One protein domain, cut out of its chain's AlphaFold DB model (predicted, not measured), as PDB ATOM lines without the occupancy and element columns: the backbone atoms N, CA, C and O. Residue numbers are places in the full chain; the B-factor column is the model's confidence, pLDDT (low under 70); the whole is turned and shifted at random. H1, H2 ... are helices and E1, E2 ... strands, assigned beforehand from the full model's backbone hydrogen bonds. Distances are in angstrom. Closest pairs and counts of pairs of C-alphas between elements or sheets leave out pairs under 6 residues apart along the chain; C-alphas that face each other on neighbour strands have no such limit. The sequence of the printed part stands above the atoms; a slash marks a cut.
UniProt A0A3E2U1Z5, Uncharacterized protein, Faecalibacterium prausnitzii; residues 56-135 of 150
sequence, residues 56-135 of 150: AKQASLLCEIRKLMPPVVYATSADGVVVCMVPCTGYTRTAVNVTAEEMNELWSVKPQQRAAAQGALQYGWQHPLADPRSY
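What this domain is: This is residues 56 to 135 of the 150 residues of an uncharacterized protein of Faecalibacterium prausnitzii (UniProt A0A3E2U1Z5). A small sheet of three short strands is layered between two helices, H3 crossing one face and H2 running along edge strand E1 on the other, while H1 reaches away from the sheet toward one end. The 80 printed residues hold three named helices and three named strands, in the order H1 E1 E2 E3 H2 H3; the class is mixed. The antiparallel sheet has the order E1 E2 E3, a meander, each strand the antiparallel neighbour of the one before. The whole is compact, with a radius of gyration of the C-alphas of 11.8 A, yet elongated, spanning 40 by 23 by 20 A.

How they stand to each other: Start at H1, residues 56 to 68, which is not on the sheet. Next come E1, residues 73 to 76, and E2, residues 82 to 86, a hairpin with N 75 and O 83 at 2.9 A, within hydrogen-bond range. E2 and E3, residues 91 to 95, form the next hairpin; N 84 and O 93 are 2.7 A apart. H2, residues 100 to 106, is on the sheet over E1, at a height of 8.3 A; the closest C-alphas are those of Tyr 74 and Ala 100, 5.0 A apart. H3, residues 111 to 123, is on the opposite face at 7.5 A, across the strands at 75 degrees to E2 on the local plane; C-alphas 75 and 118, its closest to E1, are 5.3 A apart. Every O i to N i+4 pair is within hydrogen-bond range in H2 and H3, and 7 of 9 in H1.

Where its parts are: Find C-alpha 56 at (30.337, 131.389, 13.708); H1 runs 19.2 A from there. E1 measures 10.5 A, E2 13.3 A, E3 13.1 A and H2 10.0 A. H3 runs 18.2 A to C-alpha 123 at (32.108, 122.533, -4.458).

The domain as a whole: The farthest C-alphas, those of Ala 56 and Asn 97, are 40.6 A apart. The printed part has no cut, and the five links between named elements are tight. Residues 124 to 135 hold no named element. The pLDDT is under 70 at residues 56 to 59 and 88 to 90.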
ATOM      1  N   ALA A  56      29.709 132.069  12.576       65.94
ATOM      2  CA  ALA A  56      30.337 131.389  13.708       65.94
ATOM      3  C   ALA A  56      30.263 129.850  13.623       65.94
ATOM      4  O   ALA A  56      31.252 129.166  13.889       65.94
ATOM      5  N   LYS A  57      29.114 129.286  13.223       66.75
ATOM      6  CA  LYS A  57      28.968 127.832  13.028       66.75
ATOM      7  C   LYS A  57      29.794 127.346  11.841       66.75
ATOM      8  O   LYS A  57      30.367 126.264  11.906       66.75
ATOM      9  N   GLN A  58      29.893 128.163  10.797       65.19
ATOM     10  CA  GLN A  58      30.715 127.877   9.626       65.19
ATOM     11  C   GLN A  58      32.203 127.815   9.979       65.19
ATOM     12  O   GLN A  58      32.875 126.841   9.654       65.19
ATOM     13  N   ALA A  59      32.700 128.821  10.702       68.00
ATOM     14  CA  ALA A  59      34.083 128.870  11.160       68.00
ATOM     15  C   ALA A  59      34.414 127.692  12.089       68.00
ATOM     16  O   ALA A  59      35.457 127.059  11.944       68.00
ATOM     17  N   SER A  60      33.499 127.349  13.001       72.62
ATOM     18  CA  SER A  60      33.647 126.193  13.889       72.62
ATOM     19  C   SER A  60      33.742 124.872  13.113       72.62
ATOM     20  O   SER A  60      34.637 124.072  13.379       72.62
ATOM     21  N   LEU A  61      32.886 124.666  12.105       71.38
ATOM     22  CA  LEU A  61      32.933 123.478  11.251       71.38
ATOM     23  C   LEU A  61      34.243 123.394  10.455       71.38
ATOM     24  O   LEU A  61      34.861 122.332  10.420       71.38
ATOM     25  N   LEU A  62      34.692 124.506   9.867       72.75
ATOM     26  CA  LEU A  62      35.966 124.568   9.145       72.75
ATOM     27  C   LEU A  62      37.155 124.230  10.055       72.75
ATOM     28  O   LEU A  62      38.047 123.492   9.644       72.75
ATOM     29  N   CYS A  63      37.152 124.702  11.305       77.19
ATOM     30  CA  CYS A  63      38.172 124.345  12.294       77.19
ATOM     31  C   CYS A  63      38.196 122.841  12.611       77.19
ATOM     32  O   CYS A  63      39.272 122.286  12.828       77.19
ATOM     33  N   GLU A  64      37.041 122.176  12.634       79.81
ATOM     34  CA  GLU A  64      36.962 120.730  12.862       79.81
ATOM     35  C   GLU A  64      37.392 119.927  11.629       79.81
ATOM     36  O   GLU A  64      38.198 119.009  11.761       79.81
ATOM     37  N   ILE A  65      36.939 120.305  10.428       77.44
ATOM     38  CA  ILE A  65      37.371 119.678   9.166       77.44
ATOM     39  C   ILE A  65      38.889 119.806   9.003       77.44
ATOM     40  O   ILE A  65      39.562 118.841   8.648       77.44
ATOM     41  N   ARG A  66      39.451 120.968   9.356       77.00
ATOM     42  CA  ARG A  66      40.894 121.219   9.317       77.00
ATOM     43  C   ARG A  66      41.706 120.189  10.104       77.00
ATOM     44  O   ARG A  66      42.787 119.826   9.663       77.00
ATOM     45  N   LYS A  67      41.210 119.716  11.252       83.12
ATOM     46  CA  LYS A  67      41.909 118.708  12.072       83.12
ATOM     47  C   LYS A  67      41.929 117.324  11.423       83.12
ATOM     48  O   LYS A  67      42.739 116.486  11.802       83.12
ATOM     49  N   LEU A  68      41.012 117.075  10.490       85.00
ATOM     50  CA  LEU A  68      40.834 115.788   9.821       85.00
ATOM     51  C   LEU A  68      41.531 115.729   8.463       85.00
ATOM     52  O   LEU A  68      41.750 114.636   7.943       85.00
ATOM     53  N   MET A  69      41.865 116.882   7.885       87.25
ATOM     54  CA  MET A  69      42.560 116.978   6.609       87.25
ATOM     55  C   MET A  69      44.082 116.907   6.792       87.25
ATOM     56  O   MET A  69      44.613 117.465   7.754       87.25
ATOM     57  N   PRO A  70      44.809 116.255   5.868       87.56
ATOM     58  CA  PRO A  70      46.264 116.306   5.863       87.56
ATOM     59  C   PRO A  70      46.759 117.721   5.499       87.56
ATOM     60  O   PRO A  70      46.006 118.519   4.933       87.56
ATOM     61  N   PRO A  71      48.038 118.045   5.766       86.56
ATOM     62  CA  PRO A  71      48.627 119.323   5.361       86.56
ATOM     63  C   PRO A  71      48.562 119.573   3.849       86.56
ATOM     64  O   PRO A  71      48.389 120.714   3.424       86.56
ATOM     65  N   VAL A  72      48.688 118.508   3.053       89.50
ATOM     66  CA  VAL A  72      48.642 118.533   1.590       89.50
ATOM     67  C   VAL A  72      47.835 117.334   1.100       89.50
ATOM     68  O   VAL A  72      47.985 116.230   1.621       89.50
ATOM     69  N   VAL A  73      46.984 117.556   0.102       92.38
ATOM     70  CA  VAL A  73      46.206 116.520  -0.589       92.38
ATOM     71  C   VAL A  73      46.090 116.870  -2.066       92.38
ATOM     72  O   VAL A  73      46.055 118.046  -2.419       92.38
ATOM     73  N   TYR A  74      46.034 115.861  -2.928       93.94
ATOM     74  CA  TYR A  74      45.909 116.036  -4.368       93.94
ATOM     75  C   TYR A  74      44.516 115.615  -4.839       93.94
ATOM     76  O   TYR A  74      43.966 114.622  -4.360       93.94
ATOM     77  N   ALA A  75      43.956 116.364  -5.779       92.06
ATOM     78  CA  ALA A  75      42.687 116.075  -6.437       92.06
ATOM     79  C   ALA A  75      42.844 116.270  -7.948       92.06
ATOM     80  O   ALA A  75      43.747 116.981  -8.390       92.06
ATOM     81  N   THR A  76      41.977 115.651  -8.742       92.88
ATOM     82  CA  THR A  76      42.013 115.783 -10.204       92.88
ATOM     83  C   THR A  76      40.845 116.657 -10.640       92.88
ATOM     84  O   THR A  76      39.696 116.387 -10.292       92.88
ATOM     85  N   SER A  77      41.118 117.734 -11.375       88.38
ATOM     86  CA  SER A  77      40.066 118.587 -11.929       88.38
ATOM     87  C   SER A  77      39.271 117.861 -13.020       88.38
ATOM     88  O   SER A  77      39.683 116.812 -13.517       88.38
ATOM     89  N   ALA A  78      38.138 118.442 -13.428       82.44
ATOM     90  CA  ALA A  78      37.326 117.908 -14.524       82.44
ATOM     91  C   ALA A  78      38.112 117.775 -15.844       82.44
ATOM     92  O   ALA A  78      37.871 116.847 -16.608       82.44
ATOM     93  N   ASP A  79      39.094 118.652 -16.065       86.12
ATOM     94  CA  ASP A  79      39.949 118.659 -17.258       86.12
ATOM     95  C   ASP A  79      41.155 117.703 -17.145       86.12
ATOM     96  O   ASP A  79      42.068 117.744 -17.966       86.12
ATOM     97  N   GLY A  80      41.206 116.867 -16.102       86.00
ATOM     98  CA  GLY A  80      42.297 115.917 -15.870       86.00
ATOM     99  C   GLY A  80      43.557 116.530 -15.250       86.00
ATOM    100  O   GLY A  80      44.572 115.849 -15.119       86.00
ATOM    101  N   VAL A  81      43.516 117.802 -14.842       90.19
ATOM    102  CA  VAL A  81      44.662 118.487 -14.230       90.19
ATOM    103  C   VAL A  81      44.786 118.086 -12.765       90.19
ATOM    104  O   VAL A  81      43.836 118.221 -11.993       90.19
ATOM    105  N   VAL A  82      45.972 117.641 -12.351       92.38
ATOM    106  CA  VAL A  82      46.239 117.322 -10.945       92.38
ATOM    107  C   VAL A  82      46.509 118.598 -10.159       92.38
ATOM    108  O   VAL A  82      47.407 119.379 -10.472       92.38
ATOM    109  N   VAL A  83      45.730 118.795  -9.101       90.56
ATOM    110  CA  VAL A  83      45.766 119.964  -8.229       90.56
ATOM    111  C   VAL A  83      46.242 119.537  -6.847       90.56
ATOM    112  O   VAL A  83      45.574 118.785  -6.145       90.56
ATOM    113  N   CYS A  84      47.396 120.051  -6.443       89.75
ATOM    114  CA  CYS A  84      47.861 120.073  -5.065       89.75
ATOM    115  C   CYS A  84      47.038 121.094  -4.282       89.75
ATOM    116  O   CYS A  84      46.966 122.260  -4.666       89.75
ATOM    117  N   MET A  85      46.439 120.671  -3.179       89.12
ATOM    118  CA  MET A  85      45.602 121.500  -2.330       89.12
ATOM    119  C   MET A  85      46.167 121.530  -0.914       89.12
ATOM    120  O   MET A  85      46.480 120.490  -0.333       89.12
ATOM    121  N   VAL A  86      46.251 122.728  -0.338       83.69
ATOM    122  CA  VAL A  86      46.587 122.949   1.071       83.69
ATOM    123  C   VAL A  86      45.295 123.326   1.802       83.69
ATOM    124  O   VAL A  86      44.860 124.483   1.736       83.69
ATOM    125  N   PRO A  87      44.651 122.378   2.512       72.75
ATOM    126  CA  PRO A  87      43.287 122.548   3.025       72.75
ATOM    127  C   PRO A  87      43.116 123.736   3.974       72.75
ATOM    128  O   PRO A  87      42.050 124.335   4.063       72.75
ATOM    129  N   CYS A  88      44.188 124.106   4.680       68.44
ATOM    130  CA  CYS A  88      44.169 125.155   5.698       68.44
ATOM    131  C   CYS A  88      44.307 126.577   5.141       68.44
ATOM    132  O   CYS A  88      44.060 127.531   5.876       68.44
ATOM    133  N   THR A  89      44.766 126.734   3.900       68.06
ATOM    134  CA  THR A  89      45.120 128.046   3.332       68.06
ATOM    135  C   THR A  89      44.307 128.385   2.089       68.06
ATOM    136  O   THR A  89      44.414 129.497   1.583       68.06
ATOM    137  N   GLY A  90      43.521 127.432   1.569       63.91
ATOM    138  CA  GLY A  90      42.866 127.560   0.265       63.91
ATOM    139  C   GLY A  90      43.862 127.625  -0.897       63.91
ATOM    140  O   GLY A  90      43.466 127.862  -2.034       63.91
ATOM    141  N   TYR A  91      45.151 127.417  -0.619       74.31
ATOM    142  CA  TYR A  91      46.194 127.461  -1.620       74.31
ATOM    143  C   TYR A  91      46.123 126.210  -2.484       74.31
ATOM    144  O   TYR A  91      46.085 125.089  -1.969       74.31
ATOM    145  N   THR A  92      46.123 126.414  -3.796       80.44
ATOM    146  CA  THR A  92      46.150 125.338  -4.779       80.44
ATOM    147  C   THR A  92      47.280 125.561  -5.776       80.44
ATOM    148  O   THR A  92      47.624 126.696  -6.111       80.44
ATOM    149  N   ARG A  93      47.903 124.471  -6.221       84.88
ATOM    150  CA  ARG A  93      48.947 124.463  -7.250       84.88
ATOM    151  C   ARG A  93      48.721 123.307  -8.203       84.88
ATOM    152  O   ARG A  93      48.292 122.244  -7.780       84.88
ATOM    153  N   THR A  94      49.085 123.483  -9.462       89.00
ATOM    154  CA  THR A  94      49.072 122.386 -10.430       89.00
ATOM    155  C   THR A  94      50.320 121.528 -10.278       89.00
ATOM    156  O   THR A  94      51.426 122.056 -10.149       89.00
ATOM    157  N   ALA A  95      50.141 120.212 -10.312       84.69
ATOM    158  CA  ALA A  95      51.217 119.251 -10.492       84.69
ATOM    159  C   ALA A  95      51.193 118.736 -11.939       84.69
ATOM    160  O   ALA A  95      50.127 118.572 -12.531       84.69
ATOM    161  N   VAL A  96      52.371 118.512 -12.515       85.06
ATOM    162  CA  VAL A  96      52.538 118.052 -13.902       85.06
ATOM    163  C   VAL A  96      53.212 116.686 -13.915       85.06
ATOM    164  O   VAL A  96      54.042 116.411 -13.052       85.06
ATOM    165  N   ASN A  97      52.874 115.854 -14.904       87.31
ATOM    166  CA  ASN A  97      53.445 114.514 -15.114       87.31
ATOM    167  C   ASN A  97      53.313 113.553 -13.918       87.31
ATOM    168  O   ASN A  97      54.137 112.660 -13.753       87.31
ATOM    169  N   VAL A  98      52.296 113.744 -13.082       89.44
ATOM    170  CA  VAL A  98      51.966 112.874 -11.946       89.44
ATOM    171  C   VAL A  98      50.457 112.722 -11.864       89.44
ATOM    172  O   VAL A  98      49.728 113.621 -12.293       89.44
ATOM    173  N   THR A  99      49.980 111.627 -11.287       91.06
ATOM    174  CA  THR A  99      48.566 111.450 -10.945       91.06
ATOM    175  C   THR A  99      48.291 111.882  -9.503       91.06
ATOM    176  O   THR A  99      49.169 111.868  -8.637       91.06
ATOM    177  N   ALA A 100      47.046 112.269  -9.211       91.31
ATOM    178  CA  ALA A 100      46.645 112.575  -7.839       91.31
ATOM    179  C   ALA A 100      46.776 111.349  -6.918       91.31
ATOM    180  O   ALA A 100      47.054 111.507  -5.731       91.31
ATOM    181  N   GLU A 101      46.587 110.140  -7.451       91.50
ATOM    182  CA  GLU A 101      46.678 108.891  -6.696       91.50
ATOM    183  C   GLU A 101      48.113 108.600  -6.253       91.50
ATOM    184  O   GLU A 101      48.342 108.493  -5.050       91.50
ATOM    185  N   GLU A 102      49.080 108.623  -7.176       92.38
ATOM    186  CA  GLU A 102      50.509 108.441  -6.867       92.38
ATOM    187  C   GLU A 102      50.989 109.440  -5.806       92.38
ATOM    188  O   GLU A 102      51.651 109.076  -4.830       92.38
ATOM    189  N   MET A 103      50.612 110.714  -5.956       93.56
ATOM    190  CA  MET A 103      50.987 111.743  -4.989       93.56
ATOM    191  C   MET A 103      50.330 111.494  -3.630       93.56
ATOM    192  O   MET A 103      50.983 111.593  -2.595       93.56
ATOM    193  N   ASN A 104      49.044 111.149  -3.595       93.94
ATOM    194  CA  ASN A 104      48.347 110.880  -2.341       93.94
ATOM    195  C   ASN A 104      48.846 109.610  -1.637       93.94
ATOM    196  O   ASN A 104      48.814 109.561  -0.407       93.94
ATOM    197  N   GLU A 105      49.308 108.602  -2.375       92.25
ATOM    198  CA  GLU A 105      49.966 107.418  -1.812       92.25
ATOM    199  C   GLU A 105      51.302 107.769  -1.165       92.25
ATOM    200  O   GLU A 105      51.532 107.384  -0.015       92.25
ATOM    201  N   LEU A 106      52.128 108.586  -1.830       90.38
ATOM    202  CA  LEU A 106      53.391 109.081  -1.275       90.38
ATOM    203  C   LEU A 106      53.187 109.782   0.078       90.38
ATOM    204  O   LEU A 106      53.966 109.594   1.010       90.38
ATOM    205  N   TRP A 107      52.110 110.559   0.203       87.81
ATOM    206  CA  TRP A 107      51.761 111.273   1.434       87.81
ATOM    207  C   TRP A 107      50.885 110.458   2.399       87.81
ATOM    208  O   TRP A 107      50.442 110.994   3.415       87.81
ATOM    209  N   SER A 108      50.629 109.175   2.106       91.44
ATOM    210  CA  SER A 108      49.778 108.285   2.912       91.44
ATOM    211  C   SER A 108      48.397 108.881   3.229       91.44
ATOM    212  O   SER A 108      47.838 108.687   4.313       91.44
ATOM    213  N   VAL A 109      47.830 109.635   2.281       93.62
ATOM    214  CA  VAL A 109      46.520 110.272   2.435       93.62
ATOM    215  C   VAL A 109      45.436 109.205   2.381       93.62
ATOM    216  O   VAL A 109      45.391 108.400   1.445       93.62
ATOM    217  N   LYS A 110      44.528 109.219   3.359       94.38
ATOM    218  CA  LYS A 110      43.454 108.226   3.469       94.38
ATOM    219  C   LYS A 110      42.388 108.422   2.386       94.38
ATOM    220  O   LYS A 110      42.098 109.571   2.045       94.38
ATOM    221  N   PRO A 111      41.726 107.353   1.909       94.50
ATOM    222  CA  PRO A 111      40.685 107.451   0.882       94.50
ATOM    223  C   PRO A 111      39.580 108.476   1.187       94.50
ATOM    224  O   PRO A 111      39.218 109.257   0.311       94.50
ATOM    225  N   GLN A 112      39.116 108.575   2.441       92.69
ATOM    226  CA  GLN A 112      38.151 109.606   2.860       92.69
ATOM    227  C   GLN A 112      38.631 111.029   2.584       92.69
ATOM    228  O   GLN A 112      37.856 111.892   2.186       92.69
ATOM    229  N   GLN A 113      39.906 111.291   2.867       93.06
ATOM    230  CA  GLN A 113      40.499 112.618   2.746       93.06
ATOM    231  C   GLN A 113      40.684 112.982   1.273       93.06
ATOM    232  O   GLN A 113      40.468 114.133   0.906       93.06
ATOM    233  N   ARG A 114      41.021 111.996   0.428       93.75
ATOM    234  CA  ARG A 114      41.080 112.160  -1.034       93.75
ATOM    235  C   ARG A 114      39.703 112.527  -1.590       93.75
ATOM    236  O   ARG A 114      39.568 113.525  -2.290       93.75
ATOM    237  N   ALA A 115      38.669 111.772  -1.212       90.81
ATOM    238  CA  ALA A 115      37.296 112.029  -1.640       90.81
ATOM    239  C   ALA A 115      36.789 113.398  -1.159       90.81
ATOM    240  O   ALA A 115      36.170 114.139  -1.925       90.81
ATOM    241  N   ALA A 116      37.133 113.776   0.075       88.88
ATOM    242  CA  ALA A 116      36.820 115.091   0.611       88.88
ATOM    243  C   ALA A 116      37.542 116.226  -0.128       88.88
ATOM    244  O   ALA A 116      36.944 117.259  -0.413       88.88
ATOM    245  N   ALA A 117      38.810 116.040  -0.496       90.00
ATOM    246  CA  ALA A 117      39.543 117.010  -1.303       90.00
ATOM    247  C   ALA A 117      38.924 117.180  -2.695       90.00
ATOM    248  O   ALA A 117      38.784 118.305  -3.164       90.00
ATOM    249  N   GLN A 118      38.477 116.086  -3.318       90.06
ATOM    250  CA  GLN A 118      37.748 116.146  -4.583       90.06
ATOM    251  C   GLN A 118      36.438 116.934  -4.437       90.06
ATOM    252  O   GLN A 118      36.147 117.814  -5.247       90.06
ATOM    253  N   GLY A 119      35.680 116.684  -3.365       83.62
ATOM    254  CA  GLY A 119      34.484 117.460  -3.040       83.62
ATOM    255  C   GLY A 119      34.791 118.938  -2.776       83.62
ATOM    256  O   GLY A 119      34.048 119.811  -3.218       83.62
ATOM    257  N   ALA A 120      35.908 119.243  -2.116       83.50
ATOM    258  CA  ALA A 120      36.359 120.610  -1.885       83.50
ATOM    259  C   ALA A 120      36.788 121.322  -3.176       83.50
ATOM    260  O   ALA A 120      36.524 122.512  -3.323       83.50
ATOM    261  N   LEU A 121      37.429 120.616  -4.110       85.06
ATOM    262  CA  LEU A 121      37.801 121.159  -5.416       85.06
ATOM    263  C   LEU A 121      36.560 121.485  -6.253       85.06
ATOM    264  O   LEU A 121      36.514 122.524  -6.902       85.06
ATOM    265  N   GLN A 122      35.556 120.610  -6.215       82.00
ATOM    266  CA  GLN A 122      34.350 120.746  -7.027       82.00
ATOM    267  C   GLN A 122      33.346 121.756  -6.454       82.00
ATOM    268  O   GLN A 122      32.728 122.501  -7.209       82.00
ATOM    269  N   TYR A 123      33.187 121.793  -5.129       75.62
ATOM    270  CA  TYR A 123      32.108 122.533  -4.458       75.62
ATOM    271  C   TYR A 123      32.603 123.571  -3.441       75.62
ATOM    272  O   TYR A 123      31.810 124.302  -2.848       75.62
ATOM    273  N   GLY A 124      33.913 123.638  -3.209       77.56
ATOM    274  CA  GLY A 124      34.541 124.508  -2.219       77.56
ATOM    275  C   GLY A 124      34.709 123.860  -0.840       77.56
ATOM    276  O   GLY A 124      33.944 122.996  -0.416       77.56
ATOM    277  N   TRP A 125      35.698 124.348  -0.085       76.44
ATOM    278  CA  TRP A 125      36.067 123.866   1.261       76.44
ATOM    279  C   TRP A 125      34.963 123.928   2.310       76.44
ATOM    280  O   TRP A 125      35.049 123.301   3.362       76.44
ATOM    281  N   GLN A 126      33.940 124.729   2.047       71.62
ATOM    282  CA  GLN A 126      32.818 124.897   2.953       71.62
ATOM    283  C   GLN A 126      31.737 123.844   2.720       71.62
ATOM    284  O   GLN A 126      30.834 123.743   3.539       71.62
ATOM    285  N   HIS A 127      31.809 123.060   1.644       73.81
ATOM    286  CA  HIS A 127      30.794 122.081   1.280       73.81
ATOM    287  C   HIS A 127      30.833 120.830   2.189       73.81
ATOM    288  O   HIS A 127      31.911 120.447   2.633       73.81
ATOM    289  N   PRO A 128      29.714 120.123   2.463       72.31
ATOM    290  CA  PRO A 128      29.725 118.898   3.278       72.31
ATOM    291  C   PRO A 128      30.591 117.782   2.700       72.31
ATOM    292  O   PRO A 128      31.184 116.985   3.424       72.31
ATOM    293  N   LEU A 129      30.673 117.739   1.370       79.25
ATOM    294  CA  LEU A 129      31.550 116.816   0.657       79.25
ATOM    295  C   LEU A 129      33.027 117.209   0.777       79.25
ATOM    296  O   LEU A 129      33.868 116.443   0.354       79.25
ATOM    297  N   ALA A 130      33.357 118.357   1.371       82.06
ATOM    298  CA  ALA A 130      34.719 118.697   1.773       82.06
ATOM    299  C   ALA A 130      35.085 118.161   3.174       82.06
ATOM    300  O   ALA A 130      36.182 118.420   3.664       82.06
ATOM    301  N   ASP A 131      34.186 117.420   3.835       84.75
ATOM    302  CA  ASP A 131      34.426 116.797   5.138       84.75
ATOM    303  C   ASP A 131      34.781 115.307   4.973       84.75
ATOM    304  O   ASP A 131      33.944 114.536   4.496       84.75
ATOM    305  N   PRO A 132      35.969 114.847   5.414       88.62
ATOM    306  CA  PRO A 132      36.340 113.429   5.381       88.62
ATOM    307  C   PRO A 132      35.350 112.505   6.090       88.62
ATOM    308  O   PRO A 132      35.234 111.336   5.734       88.62
ATOM    309  N   ARG A 133      34.607 113.007   7.083       86.31
ATOM    310  CA  ARG A 133      33.599 112.210   7.794       86.31
ATOM    311  C   ARG A 133      32.435 111.823   6.900       86.31
ATOM    312  O   ARG A 133      31.754 110.870   7.247       86.31
ATOM    313  N   SER A 134      32.227 112.526   5.786       80.69
ATOM    314  CA  SER A 134      31.210 112.235   4.770       80.69
ATOM    315  C   SER A 134      31.483 110.939   3.994       80.69
ATOM    316  O   SER A 134      30.653 110.542   3.175       80.69
ATOM    317  N   TYR A 135      32.615 110.271   4.244       85.75
ATOM    318  CA  TYR A 135      33.097 109.125   3.481       85.75
ATOM    319  C   TYR A 135      33.522 107.958   4.383       85.75
ATOM    320  O   TYR A 135      33.948 108.148   5.524       85.75
TER     321      TYR A 135